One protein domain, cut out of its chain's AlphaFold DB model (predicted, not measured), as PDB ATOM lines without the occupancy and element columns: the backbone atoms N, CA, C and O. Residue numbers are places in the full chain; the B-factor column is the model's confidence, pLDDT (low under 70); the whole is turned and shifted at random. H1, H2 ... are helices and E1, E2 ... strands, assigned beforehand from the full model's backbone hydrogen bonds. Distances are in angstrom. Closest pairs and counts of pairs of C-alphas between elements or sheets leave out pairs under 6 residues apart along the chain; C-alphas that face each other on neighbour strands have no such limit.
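What this domain is: This is residues 53 to 137 of the 137 residues of an uncharacterized protein of Rummeliibacillus stabekisii (UniProt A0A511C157). A twisted wall of four strands, E1 - E2 - E4 - E3, has H1 crossing part of it, while H3 follows directly on E4 and its residues 126 to 135, with 136 and 137, stick out as an arm. The 85 printed residues run E1 E2 H1 H2 E3 E4 H3; the sheet is antiparallel and the class mixed, helices and strands. The whole is loose, with a radius of gyration of the C-alphas of 15.6 A, and spans 50 by 29 by 20 A.

How they stand to each other: Start at inner strands E2, residues 64 to 71, and E4, residues 110 to 118: N 67 and O 115 are 2.9 A apart, within hydrogen-bond range. Edge strand E1, residues 53 to 59, forms a hairpin with E2; look at N 57 and O 66, 3.1 A. Edge strand E3, residues 98 to 105, forms a hairpin with E4; look at N 103 and O 112, 2.9 A. E2, H1 H2, E3 is a split strand-helix-strand unit, E4 between its strands, with a right-handed crossover. H1, residues 79 to 89, is on the sheet at a height of 9.0 A, over E4. On the local plane it runs across E4 at 60.5 degrees, only just. H2, residues 91 to 94, only grazes the sheet with these residues; its closest C-alphas to E3 are those of Leu 91 and Phe 99, 7.4 A apart. H3, residues 119 to 135, only grazes the sheet with residues 119 to 122; its closest C-alphas to E2 are Ile 119 and Met 64, 5.6 A. Every O i to N i+4 pair is within hydrogen-bond range in H1 and H3; H2 is too short for one.

Where its parts are: Find C-alpha 53 at (-4.266, 14.634, 70.964), where E1 begins. E4 measures 27.0 A. H3 measures 24.5 A, ending at C-alpha 135, (0.142, 44.453, 73.381).

The domain as a whole: The printed part has no cut and no long link. The C-alphas farthest apart are Asp 76 and Asn 137, 51.1 A. Residues 125, 126, 136 and 137 have pLDDT under 70.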
ATOM      1  N   THR A  53      -4.958  14.626  69.675       73.38
ATOM      2  CA  THR A  53      -4.266  14.634  70.964       73.38
ATOM      3  C   THR A  53      -5.100  13.790  71.919       73.38
ATOM      4  O   THR A  53      -6.196  14.184  72.310       73.38
ATOM      5  N   LEU A  54      -4.599  12.611  72.272       81.06
ATOM      6  CA  LEU A  54      -5.273  11.693  73.186       81.06
ATOM      7  C   LEU A  54      -5.135  12.140  74.638       81.06
ATOM      8  O   LEU A  54      -6.030  11.908  75.452       81.06
ATOM      9  N   ARG A  55      -3.972  12.696  74.981       86.81
ATOM     10  CA  ARG A  55      -3.626  13.077  76.347       86.81
ATOM     11  C   ARG A  55      -2.513  14.113  76.347       86.81
ATOM     12  O   ARG A  55      -1.623  14.073  75.504       86.81
ATOM     13  N   GLU A  56      -2.550  14.969  77.350       89.69
ATOM     14  CA  GLU A  56      -1.521  15.943  77.687       89.69
ATOM     15  C   GLU A  56      -1.310  15.910  79.204       89.69
ATOM     16  O   GLU A  56      -2.227  15.546  79.953       89.69
ATOM     17  N   GLY A  57      -0.098  16.204  79.668       89.12
ATOM     18  CA  GLY A  57       0.178  16.279  81.096       89.12
ATOM     19  C   GLY A  57       1.657  16.323  81.445       89.12
ATOM     20  O   GLY A  57       2.527  16.289  80.586       89.12
ATOM     21  N   TYR A  58       1.943  16.379  82.741       89.69
ATOM     22  CA  TYR A  58       3.300  16.504  83.266       89.69
ATOM     23  C   TYR A  58       3.830  15.170  83.802       89.69
ATOM     24  O   TYR A  58       3.122  14.432  84.493       89.69
ATOM     25  N   SER A  59       5.090  14.869  83.500       89.06
ATOM     26  CA  SER A  59       5.814  13.727  84.047       89.06
ATOM     27  C   SER A  59       6.729  14.191  85.178       89.06
ATOM     28  O   SER A  59       7.782  14.774  84.941       89.06
ATOM     29  N   ALA A  60       6.368  13.873  86.424       86.38
ATOM     30  CA  ALA A  60       7.190  14.208  87.592       86.38
ATOM     31  C   ALA A  60       8.554  13.494  87.613       86.38
ATOM     32  O   ALA A  60       9.467  13.945  88.293       86.38
ATOM     33  N   VAL A  61       8.691  12.386  86.877       87.19
ATOM     34  CA  VAL A  61       9.941  11.616  86.788       87.19
ATOM     35  C   VAL A  61      10.940  12.291  85.856       87.19
ATOM     36  O   VAL A  61      12.122  12.360  86.174       87.19
ATOM     37  N   THR A  62      10.474  12.770  84.700       85.25
ATOM     38  CA  THR A  62      11.337  13.398  83.687       85.25
ATOM     39  C   THR A  62      11.400  14.915  83.830       85.25
ATOM     40  O   THR A  62      12.294  15.530  83.263       85.25
ATOM     41  N   GLY A  63      10.478  15.525  84.579       86.88
ATOM     42  CA  GLY A  63      10.344  16.980  84.653       86.88
ATOM     43  C   GLY A  63       9.793  17.606  83.368       86.88
ATOM     44  O   GLY A  63       9.887  18.815  83.189       86.88
ATOM     45  N   MET A  64       9.235  16.791  82.470       91.62
ATOM     46  CA  MET A  64       8.838  17.201  81.123       91.62
ATOM     47  C   MET A  64       7.317  17.254  80.983       91.62
ATOM     48  O   MET A  64       6.585  16.436  81.556       91.62
ATOM     49  N   HIS A  65       6.844  18.191  80.167       91.50
ATOM     50  CA  HIS A  65       5.478  18.200  79.670       91.50
ATOM     51  C   HIS A  65       5.367  17.254  78.472       91.50
ATOM     52  O   HIS A  65       6.185  17.320  77.555       91.50
ATOM     53  N   TYR A  66       4.373  16.366  78.466       93.19
ATOM     54  CA  TYR A  66       4.186  15.377  77.411       93.19
ATOM     55  C   TYR A  66       2.836  15.510  76.714       93.19
ATOM     56  O   TYR A  66       1.818  15.851  77.319       93.19
ATOM     57  N   LYS A  67       2.825  15.143  75.433       93.38
ATOM     58  CA  LYS A  67       1.619  14.963  74.622       93.38
ATOM     59  C   LYS A  67       1.620  13.586  73.986       93.38
ATOM     60  O   LYS A  67       2.651  13.101  73.528       93.38
ATOM     61  N   VAL A  68       0.447  12.969  73.952       93.62
ATOM     62  CA  VAL A  68       0.212  11.668  73.330       93.62
ATOM     63  C   VAL A  68      -0.742  11.853  72.166       93.62
ATOM     64  O   VAL A  68      -1.819  12.428  72.324       93.62
ATOM     65  N   TYR A  69      -0.370  11.316  71.015       92.31
ATOM     66  CA  TYR A  69      -1.132  11.412  69.778       92.31
ATOM     67  C   TYR A  69      -1.457  10.022  69.244       92.31
ATOM     68  O   TYR A  69      -0.625   9.122  69.349       92.31
ATOM     69  N   SER A  70      -2.638   9.852  68.647       90.69
ATOM     70  CA  SER A  70      -2.940   8.685  67.811       90.69
ATOM     71  C   SER A  70      -2.728   8.986  66.335       90.69
ATOM     72  O   SER A  70      -2.875  10.121  65.870       90.69
ATOM     73  N   ILE A  71      -2.402   7.935  65.589       88.25
ATOM     74  CA  ILE A  71      -2.372   7.951  64.141       88.25
ATOM     75  C   ILE A  71      -2.917   6.644  63.554       88.25
ATOM     76  O   ILE A  71      -2.544   5.538  63.951       88.25
ATOM     77  N   ASP A  72      -3.803   6.790  62.571       83.88
ATOM     78  CA  ASP A  72      -4.425   5.684  61.838       83.88
ATOM     79  C   ASP A  72      -3.504   5.171  60.714       83.88
ATOM     80  O   ASP A  72      -3.723   5.404  59.517       83.88
ATOM     81  N   LEU A  73      -2.449   4.463  61.117       84.31
ATOM     82  CA  LEU A  73      -1.567   3.708  60.227       84.31
ATOM     83  C   LEU A  73      -1.792   2.192  60.387       84.31
ATOM     84  O   LEU A  73      -2.171   1.745  61.471       84.31
ATOM     85  N   PRO A  74      -1.574   1.382  59.330       82.69
ATOM     86  CA  PRO A  74      -1.681  -0.075  59.424       82.69
ATOM     87  C   PRO A  74      -0.764  -0.658  60.510       82.69
ATOM     88  O   PRO A  74       0.396  -0.272  60.633       82.69
ATOM     89  N   GLY A  75      -1.293  -1.575  61.320       84.56
ATOM     90  CA  GLY A  75      -0.575  -2.170  62.455       84.56
ATOM     91  C   GLY A  75       0.479  -3.212  62.100       84.56
ATOM     92  O   GLY A  75       1.254  -3.610  62.959       84.56
ATOM     93  N   ASP A  76       0.480  -3.679  60.858       85.38
ATOM     94  CA  ASP A  76       1.463  -4.603  60.296       85.38
ATOM     95  C   ASP A  76       2.701  -3.887  59.739       85.38
ATOM     96  O   ASP A  76       3.645  -4.551  59.312       85.38
ATOM     97  N   LEU A  77       2.720  -2.548  59.758       84.44
ATOM     98  CA  LEU A  77       3.887  -1.787  59.335       84.44
ATOM     99  C   LEU A  77       5.088  -2.039  60.256       84.44
ATOM    100  O   LEU A  77       4.939  -2.053  61.484       84.44
ATOM    101  N   PRO A  78       6.300  -2.156  59.688       88.50
ATOM    102  CA  PRO A  78       7.524  -2.099  60.467       88.50
ATOM    103  C   PRO A  78       7.607  -0.783  61.245       88.50
ATOM    104  O   PRO A  78       7.325   0.291  60.713       88.50
ATOM    105  N   VAL A  79       8.070  -0.857  62.495       88.12
ATOM    106  CA  VAL A  79       8.244   0.317  63.371       88.12
ATOM    107  C   VAL A  79       9.076   1.412  62.689       88.12
ATOM    108  O   VAL A  79       8.768   2.592  62.828       88.12
ATOM    109  N   GLU A  80      10.099   1.027  61.922       89.44
ATOM    110  CA  GLU A  80      10.969   1.952  61.190       89.44
ATOM    111  C   GLU A  80      10.214   2.789  60.147       89.44
ATOM    112  O   GLU A  80      10.406   4.002  60.078       89.44
ATOM    113  N   GLU A  81       9.303   2.181  59.383       86.81
ATOM    114  CA  GLU A  81       8.497   2.905  58.391       86.81
ATOM    115  C   GLU A  81       7.571   3.916  59.063       86.81
ATOM    116  O   GLU A  81       7.428   5.051  58.602       86.81
ATOM    117  N   VAL A  82       6.987   3.530  60.198       88.06
ATOM    118  CA  VAL A  82       6.130   4.419  60.980       88.06
ATOM    119  C   VAL A  82       6.943   5.587  61.549       88.06
ATOM    120  O   VAL A  82       6.505   6.732  61.463       88.06
ATOM    121  N   LEU A  83       8.152   5.340  62.066       91.19
ATOM    122  CA  LEU A  83       9.047   6.398  62.552       91.19
ATOM    123  C   LEU A  83       9.466   7.366  61.439       91.19
ATOM    124  O   LEU A  83       9.438   8.580  61.655       91.19
ATOM    125  N   ASN A  84       9.817   6.854  60.258       87.81
ATOM    126  CA  ASN A  84      10.159   7.683  59.102       87.81
ATOM    127  C   ASN A  84       8.974   8.565  58.699       87.81
ATOM    128  O   ASN A  84       9.125   9.782  58.572       87.81
ATOM    129  N   TYR A  85       7.773   7.985  58.635       86.88
ATOM    130  CA  TYR A  85       6.553   8.742  58.386       86.88
ATOM    131  C   TYR A  85       6.342   9.853  59.429       86.88
ATOM    132  O   TYR A  85       6.089  11.002  59.056       86.88
ATOM    133  N   LEU A  86       6.472   9.549  60.729       89.44
ATOM    134  CA  LEU A  86       6.331  10.546  61.796       89.44
ATOM    135  C   LEU A  86       7.348  11.682  61.634       89.44
ATOM    136  O   LEU A  86       6.981  12.852  61.748       89.44
ATOM    137  N   LYS A  87       8.612  11.357  61.353       87.38
ATOM    138  CA  LYS A  87       9.700  12.330  61.194       87.38
ATOM    139  C   LYS A  87       9.483  13.272  60.012       87.38
ATOM    140  O   LYS A  87       9.746  14.467  60.132       87.38
ATOM    141  N   GLU A  88       9.024  12.747  58.884       84.88
ATOM    142  CA  GLU A  88       8.853  13.519  57.652       84.88
ATOM    143  C   GLU A  88       7.574  14.357  57.654       84.88
ATOM    144  O   GLU A  88       7.564  15.450  57.095       84.88
ATOM    145  N   ASN A  89       6.511  13.880  58.311       83.44
ATOM    146  CA  ASN A  89       5.174  14.456  58.150       83.44
ATOM    147  C   ASN A  89       4.611  15.115  59.415       83.44
ATOM    148  O   ASN A  89       3.696  15.930  59.312       83.44
ATOM    149  N   ILE A  90       5.088  14.750  60.614       85.75
ATOM    150  CA  ILE A  90       4.422  15.129  61.874       85.75
ATOM    151  C   ILE A  90       5.360  15.821  62.859       85.75
ATOM    152  O   ILE A  90       5.036  16.914  63.321       85.75
ATOM    153  N   LEU A  91       6.500  15.215  63.195       87.50
ATOM    154  CA  LEU A  91       7.376  15.689  64.272       87.50
ATOM    155  C   LEU A  91       7.923  17.098  64.007       87.50
ATOM    156  O   LEU A  91       8.072  17.877  64.941       87.50
ATOM    157  N   GLN A  92       8.139  17.462  62.741       84.31
ATOM    158  CA  GLN A  92       8.581  18.812  62.366       84.31
ATOM    159  C   GLN A  92       7.569  19.893  62.772       84.31
ATOM    160  O   GLN A  92       7.956  20.983  63.181       84.31
ATOM    161  N   GLY A  93       6.270  19.581  62.719       83.62
ATOM    162  CA  GLY A  93       5.191  20.480  63.139       83.62
ATOM    163  C   GLY A  93       4.881  20.426  64.635       83.62
ATOM    164  O   GLY A  93       3.870  20.985  65.060       83.62
ATOM    165  N   LEU A  94       5.687  19.704  65.419       85.88
ATOM    166  CA  LEU A  94       5.541  19.571  66.867       85.88
ATOM    167  C   LEU A  94       6.662  20.257  67.645       85.88
ATOM    168  O   LEU A  94       6.673  20.141  68.864       85.88
ATOM    169  N   TYR A  95       7.571  20.995  66.999       80.69
ATOM    170  CA  TYR A  95       8.529  21.832  67.725       80.69
ATOM    171  C   TYR A  95       7.785  22.719  68.747       80.69
ATOM    172  O   TYR A  95       6.783  23.336  68.376       80.69
ATOM    173  N   PRO A  96       8.216  22.777  70.021       86.88
ATOM    174  CA  PRO A  96       9.509  22.350  70.581       86.88
ATOM    175  C   PRO A  96       9.565  20.915  71.136       86.88
ATOM    176  O   PRO A  96      10.561  20.535  71.748       86.88
ATOM    177  N   TYR A  97       8.516  20.114  70.967       88.31
ATOM    178  CA  TYR A  97       8.477  18.758  71.496       88.31
ATOM    179  C   TYR A  97       9.470  17.826  70.788       88.31
ATOM    180  O   TYR A  97       9.677  17.877  69.575       88.31
ATOM    181  N   THR A  98      10.039  16.910  71.567       91.19
ATOM    182  CA  THR A  98      10.954  15.853  71.134       91.19
ATOM    183  C   THR A  98      10.268  14.495  71.202       91.19
ATOM    184  O   THR A  98       9.419  14.253  72.057       91.19
ATOM    185  N   PHE A  99      10.598  13.594  70.278       93.88
ATOM    186  CA  PHE A  99      10.015  12.254  70.262       93.88
ATOM    187  C   PHE A  99      10.529  11.416  71.438       93.88
ATOM    188  O   PHE A  99      11.738  11.335  71.645       93.88
ATOM    189  N   LYS A 100       9.619  10.749  72.155       93.62
ATOM    190  CA  LYS A 100       9.964   9.882  73.287       93.62
ATOM    191  C   LYS A 100       9.792   8.402  72.966       93.62
ATOM    192  O   LYS A 100      10.717   7.616  73.147       93.62
ATOM    193  N   LYS A 101       8.590   8.003  72.542       94.31
ATOM    194  CA  LYS A 101       8.251   6.597  72.271       94.31
ATOM    195  C   LYS A 101       7.037   6.470  71.361       94.31
ATOM    196  O   LYS A 101       6.277   7.422  71.185       94.31
ATOM    197  N   MET A 102       6.841   5.265  70.840       95.00
ATOM    198  CA  MET A 102       5.695   4.900  70.022       95.00
ATOM    199  C   MET A 102       5.343   3.430  70.215       95.00
ATOM    200  O   MET A 102       6.232   2.588  70.294       95.00
ATOM    201  N   ASP A 103       4.047   3.142  70.215       94.75
ATOM    202  CA  ASP A 103       3.485   1.813  70.393       94.75
ATOM    203  C   ASP A 103       2.273   1.629  69.468       94.75
ATOM    204  O   ASP A 103       1.520   2.571  69.214       94.75
ATOM    205  N   TYR A 104       2.032   0.407  68.993       94.62
ATOM    206  CA  TYR A 104       0.765   0.066  68.343       94.62
ATOM    207  C   TYR A 104      -0.254  -0.394  69.388       94.62
ATOM    208  O   TYR A 104       0.066  -1.193  70.268       94.62
ATOM    209  N   VAL A 105      -1.498   0.076  69.287       91.75
ATOM    210  CA  VAL A 105      -2.592  -0.273  70.203       91.75
ATOM    211  C   VAL A 105      -3.588  -1.193  69.483       91.75
ATOM    212  O   VAL A 105      -4.494  -0.701  68.802       91.75
ATOM    213  N   PRO A 106      -3.532  -2.529  69.680       88.12
ATOM    214  CA  PRO A 106      -4.346  -3.476  68.909       88.12
ATOM    215  C   PRO A 106      -5.855  -3.281  69.066       88.12
ATOM    216  O   PRO A 106      -6.608  -3.462  68.114       88.12
ATOM    217  N   LYS A 107      -6.305  -2.878  70.264       89.50
ATOM    218  CA  LYS A 107      -7.730  -2.633  70.552       89.50
ATOM    219  C   LYS A 107      -8.308  -1.484  69.725       89.50
ATOM    220  O   LYS A 107      -9.476  -1.542  69.362       89.50
ATOM    221  N   LYS A 108      -7.501  -0.452  69.461       83.88
ATOM    222  CA  LYS A 108      -7.894   0.722  68.668       83.88
ATOM    223  C   LYS A 108      -7.519   0.590  67.194       83.88
ATOM    224  O   LYS A 108      -8.110   1.269  66.371       83.88
ATOM    225  N   LYS A 109      -6.598  -0.324  66.877       86.06
ATOM    226  CA  LYS A 109      -5.979  -0.481  65.556       86.06
ATOM    227  C   LYS A 109      -5.277   0.793  65.080       86.06
ATOM    228  O   LYS A 109      -5.344   1.151  63.913       86.06
ATOM    229  N   GLU A 110      -4.612   1.466  66.011       89.44
ATOM    230  CA  GLU A 110      -3.932   2.739  65.786       89.44
ATOM    231  C   GLU A 110      -2.533   2.687  66.383       89.44
ATOM    232  O   GLU A 110      -2.297   2.019  67.396       89.44
ATOM    233  N   TRP A 111      -1.622   3.443  65.786       92.81
ATOM    234  CA  TRP A 111      -0.337   3.747  66.392       92.81
ATOM    235  C   TRP A 111      -0.492   4.939  67.325       92.81
ATOM    236  O   TRP A 111      -1.244   5.872  67.048       92.81
ATOM    237  N   VAL A 112       0.215   4.911  68.444       94.56
ATOM    238  CA  VAL A 112       0.221   5.976  69.439       94.56
ATOM    239  C   VAL A 112       1.660   6.381  69.688       94.56
ATOM    240  O   VAL A 112       2.511   5.522  69.890       94.56
ATOM    241  N   PHE A 113       1.937   7.680  69.689       95.00
ATOM    242  CA  PHE A 113       3.266   8.195  69.993       95.00
ATOM    243  C   PHE A 113       3.213   9.300  71.043       95.00
ATOM    244  O   PHE A 113       2.245  10.057  71.133       95.00
ATOM    245  N   GLU A 114       4.263   9.357  71.855       95.50
ATOM    246  CA  GLU A 114       4.449  10.328  72.926       95.50
ATOM    247  C   GLU A 114       5.616  11.248  72.577       95.50
ATOM    248  O   GLU A 114       6.675  10.799  72.122       95.50
ATOM    249  N   VAL A 115       5.408  12.540  72.804       94.50
ATOM    250  CA  VAL A 115       6.422  13.579  72.653       94.50
ATOM    251  C   VAL A 115       6.550  14.366  73.953       94.50
ATOM    252  O   VAL A 115       5.565  14.511  74.675       94.50
ATOM    253  N   GLU A 116       7.743  14.873  74.247       94.31
ATOM    254  CA  GLU A 116       8.071  15.587  75.486       94.31
ATOM    255  C   GLU A 116       8.788  16.910  75.217       94.31
ATOM    256  O   GLU A 116       9.602  17.007  74.298       94.31
ATOM    257  N   MET A 117       8.509  17.922  76.037       91.94
ATOM    258  CA  MET A 117       9.214  19.203  76.055       91.94
ATOM    259  C   MET A 117       9.532  19.642  77.485       91.94
ATOM    260  O   MET A 117       8.829  19.276  78.431       91.94
ATOM    261  N   ASP A 118      10.571  20.458  77.625       85.38
ATOM    262  CA  ASP A 118      10.961  21.046  78.907       85.38
ATOM    263  C   ASP A 118       9.898  22.038  79.401       85.38
ATOM    264  O   ASP A 118       9.423  22.892  78.646       85.38
ATOM    265  N   ILE A 119       9.541  21.939  80.682       76.38
ATOM    266  CA  ILE A 119       8.541  22.797  81.322       76.38
ATOM    267  C   ILE A 119       8.958  24.271  81.354       76.38
ATOM    268  O   ILE A 119       8.110  25.155  81.253       76.38
ATOM    269  N   ALA A 120      10.258  24.561  81.458       73.88
ATOM    270  CA  ALA A 120      10.760  25.930  81.429       73.88
ATOM    271  C   ALA A 120      10.487  26.580  80.068       73.88
ATOM    272  O   ALA A 120      10.124  27.755  80.004       73.88
ATOM    273  N   PHE A 121      10.609  25.799  78.993       72.94
ATOM    274  CA  PHE A 121      10.303  26.251  77.641       72.94
ATOM    275  C   PHE A 121       8.791  26.426  77.431       72.94
ATOM    276  O   PHE A 121       8.369  27.369  76.766       72.94
ATOM    277  N   ASP A 122       7.975  25.563  78.042       72.44
ATOM    278  CA  ASP A 122       6.508  25.641  77.979       72.44
ATOM    279  C   ASP A 122       5.979  26.935  78.606       72.44
ATOM    280  O   ASP A 122       5.274  27.718  77.971       72.44
ATOM    281  N   ILE A 123       6.434  27.226  79.827       74.50
ATOM    282  CA  ILE A 123       6.050  28.433  80.567       74.50
ATOM    283  C   ILE A 123       6.522  29.702  79.837       74.50
ATOM    284  O   ILE A 123       5.822  30.716  79.823       74.50
ATOM    285  N   GLN A 124       7.712  29.681  79.230       72.81
ATOM    286  CA  GLN A 124       8.214  30.817  78.447       72.81
ATOM    287  C   GLN A 124       7.338  31.103  77.222       72.81
ATOM    288  O   GLN A 124       6.976  32.260  77.002       72.81
ATOM    289  N   LEU A 125       6.946  30.067  76.474       69.12
ATOM    290  CA  LEU A 125       6.033  30.185  75.334       69.12
ATOM    291  C   LEU A 125       4.683  30.798  75.730       69.12
ATOM    292  O   LEU A 125       4.195  31.699  75.041       69.12
ATOM    293  N   GLU A 126       4.094  30.354  76.844       69.19
ATOM    294  CA  GLU A 126       2.839  30.921  77.355       69.19
ATOM    295  C   GLU A 126       2.985  32.407  77.704       69.19
ATOM    296  O   GLU A 126       2.150  33.226  77.315       69.19
ATOM    297  N   ASN A 127       4.074  32.784  78.378       72.25
ATOM    298  CA  ASN A 127       4.336  34.177  78.736       72.25
ATOM    299  C   ASN A 127       4.512  35.074  77.502       72.25
ATOM    300  O   ASN A 127       3.951  36.171  77.454       72.25
ATOM    301  N   GLU A 128       5.256  34.620  76.488       75.56
ATOM    302  CA  GLU A 128       5.426  35.359  75.232       75.56
ATOM    303  C   GLU A 128       4.105  35.537  74.478       75.56
ATOM    304  O   GLU A 128       3.839  36.609  73.923       75.56
ATOM    305  N   PHE A 129       3.269  34.497  74.458       76.25
ATOM    306  CA  PHE A 129       1.945  34.559  73.852       76.25
ATOM    307  C   PHE A 129       1.049  35.580  74.564       76.25
ATOM    308  O   PHE A 129       0.457  36.441  73.907       76.25
ATOM    309  N   LEU A 130       0.994  35.536  75.899       73.75
ATOM    310  CA  LEU A 130       0.213  36.476  76.706       73.75
ATOM    311  C   LEU A 130       0.687  37.920  76.506       73.75
ATOM    312  O   LEU A 130      -0.137  38.803  76.272       73.75
ATOM    313  N   LEU A 131       2.001  38.165  76.515       77.50
ATOM    314  CA  LEU A 131       2.579  39.485  76.240       77.50
ATOM    315  C   LEU A 131       2.136  40.033  74.877       77.50
ATOM    316  O   LEU A 131       1.684  41.174  74.795       77.50
ATOM    317  N   LYS A 132       2.204  39.220  73.815       77.00
ATOM    318  CA  LYS A 132       1.745  39.624  72.473       77.00
ATOM    319  C   LYS A 132       0.240  39.883  72.418       77.00
ATOM    320  O   LYS A 132      -0.188  40.786  71.703       77.00
ATOM    321  N   TYR A 133      -0.563  39.108  73.142       77.38
ATOM    322  CA  TYR A 133      -2.014  39.282  73.183       77.38
ATOM    323  C   TYR A 133      -2.419  40.610  73.841       77.38
ATOM    324  O   TYR A 133      -3.282  41.305  73.309       77.38
ATOM    325  N   TYR A 134      -1.775  40.984  74.951       78.88
ATOM    326  CA  TYR A 134      -2.048  42.238  75.670       78.88
ATOM    327  C   TYR A 134      -1.386  43.483  75.058       78.88
ATOM    328  O   TYR A 134      -1.720  44.593  75.446       78.88
ATOM    329  N   GLN A 135      -0.427  43.328  74.141       77.38
ATOM    330  CA  GLN A 135       0.142  44.453  73.381       77.38
ATOM    331  C   GLN A 135      -0.666  44.797  72.122       77.38
ATOM    332  O   GLN A 135      -0.575  45.918  71.628       77.38
ATOM    333  N   ASN A 136      -1.421  43.832  71.587       68.50
ATOM    334  CA  ASN A 136      -2.210  43.980  70.362       68.50
ATOM    335  C   ASN A 136      -3.718  44.188  70.614       68.50
ATOM    336  O   ASN A 136      -4.466  44.337  69.649       68.50
ATOM    337  N   ASN A 137      -4.150  44.187  71.878       50.88
ATOM    338  CA  ASN A 137      -5.494  44.559  72.339       50.88
ATOM    339  C   ASN A 137      -5.382  45.670  73.382       50.88
ATOM    340  O   ASN A 137      -6.344  46.459  73.491       50.88
TER     341      ASN A 137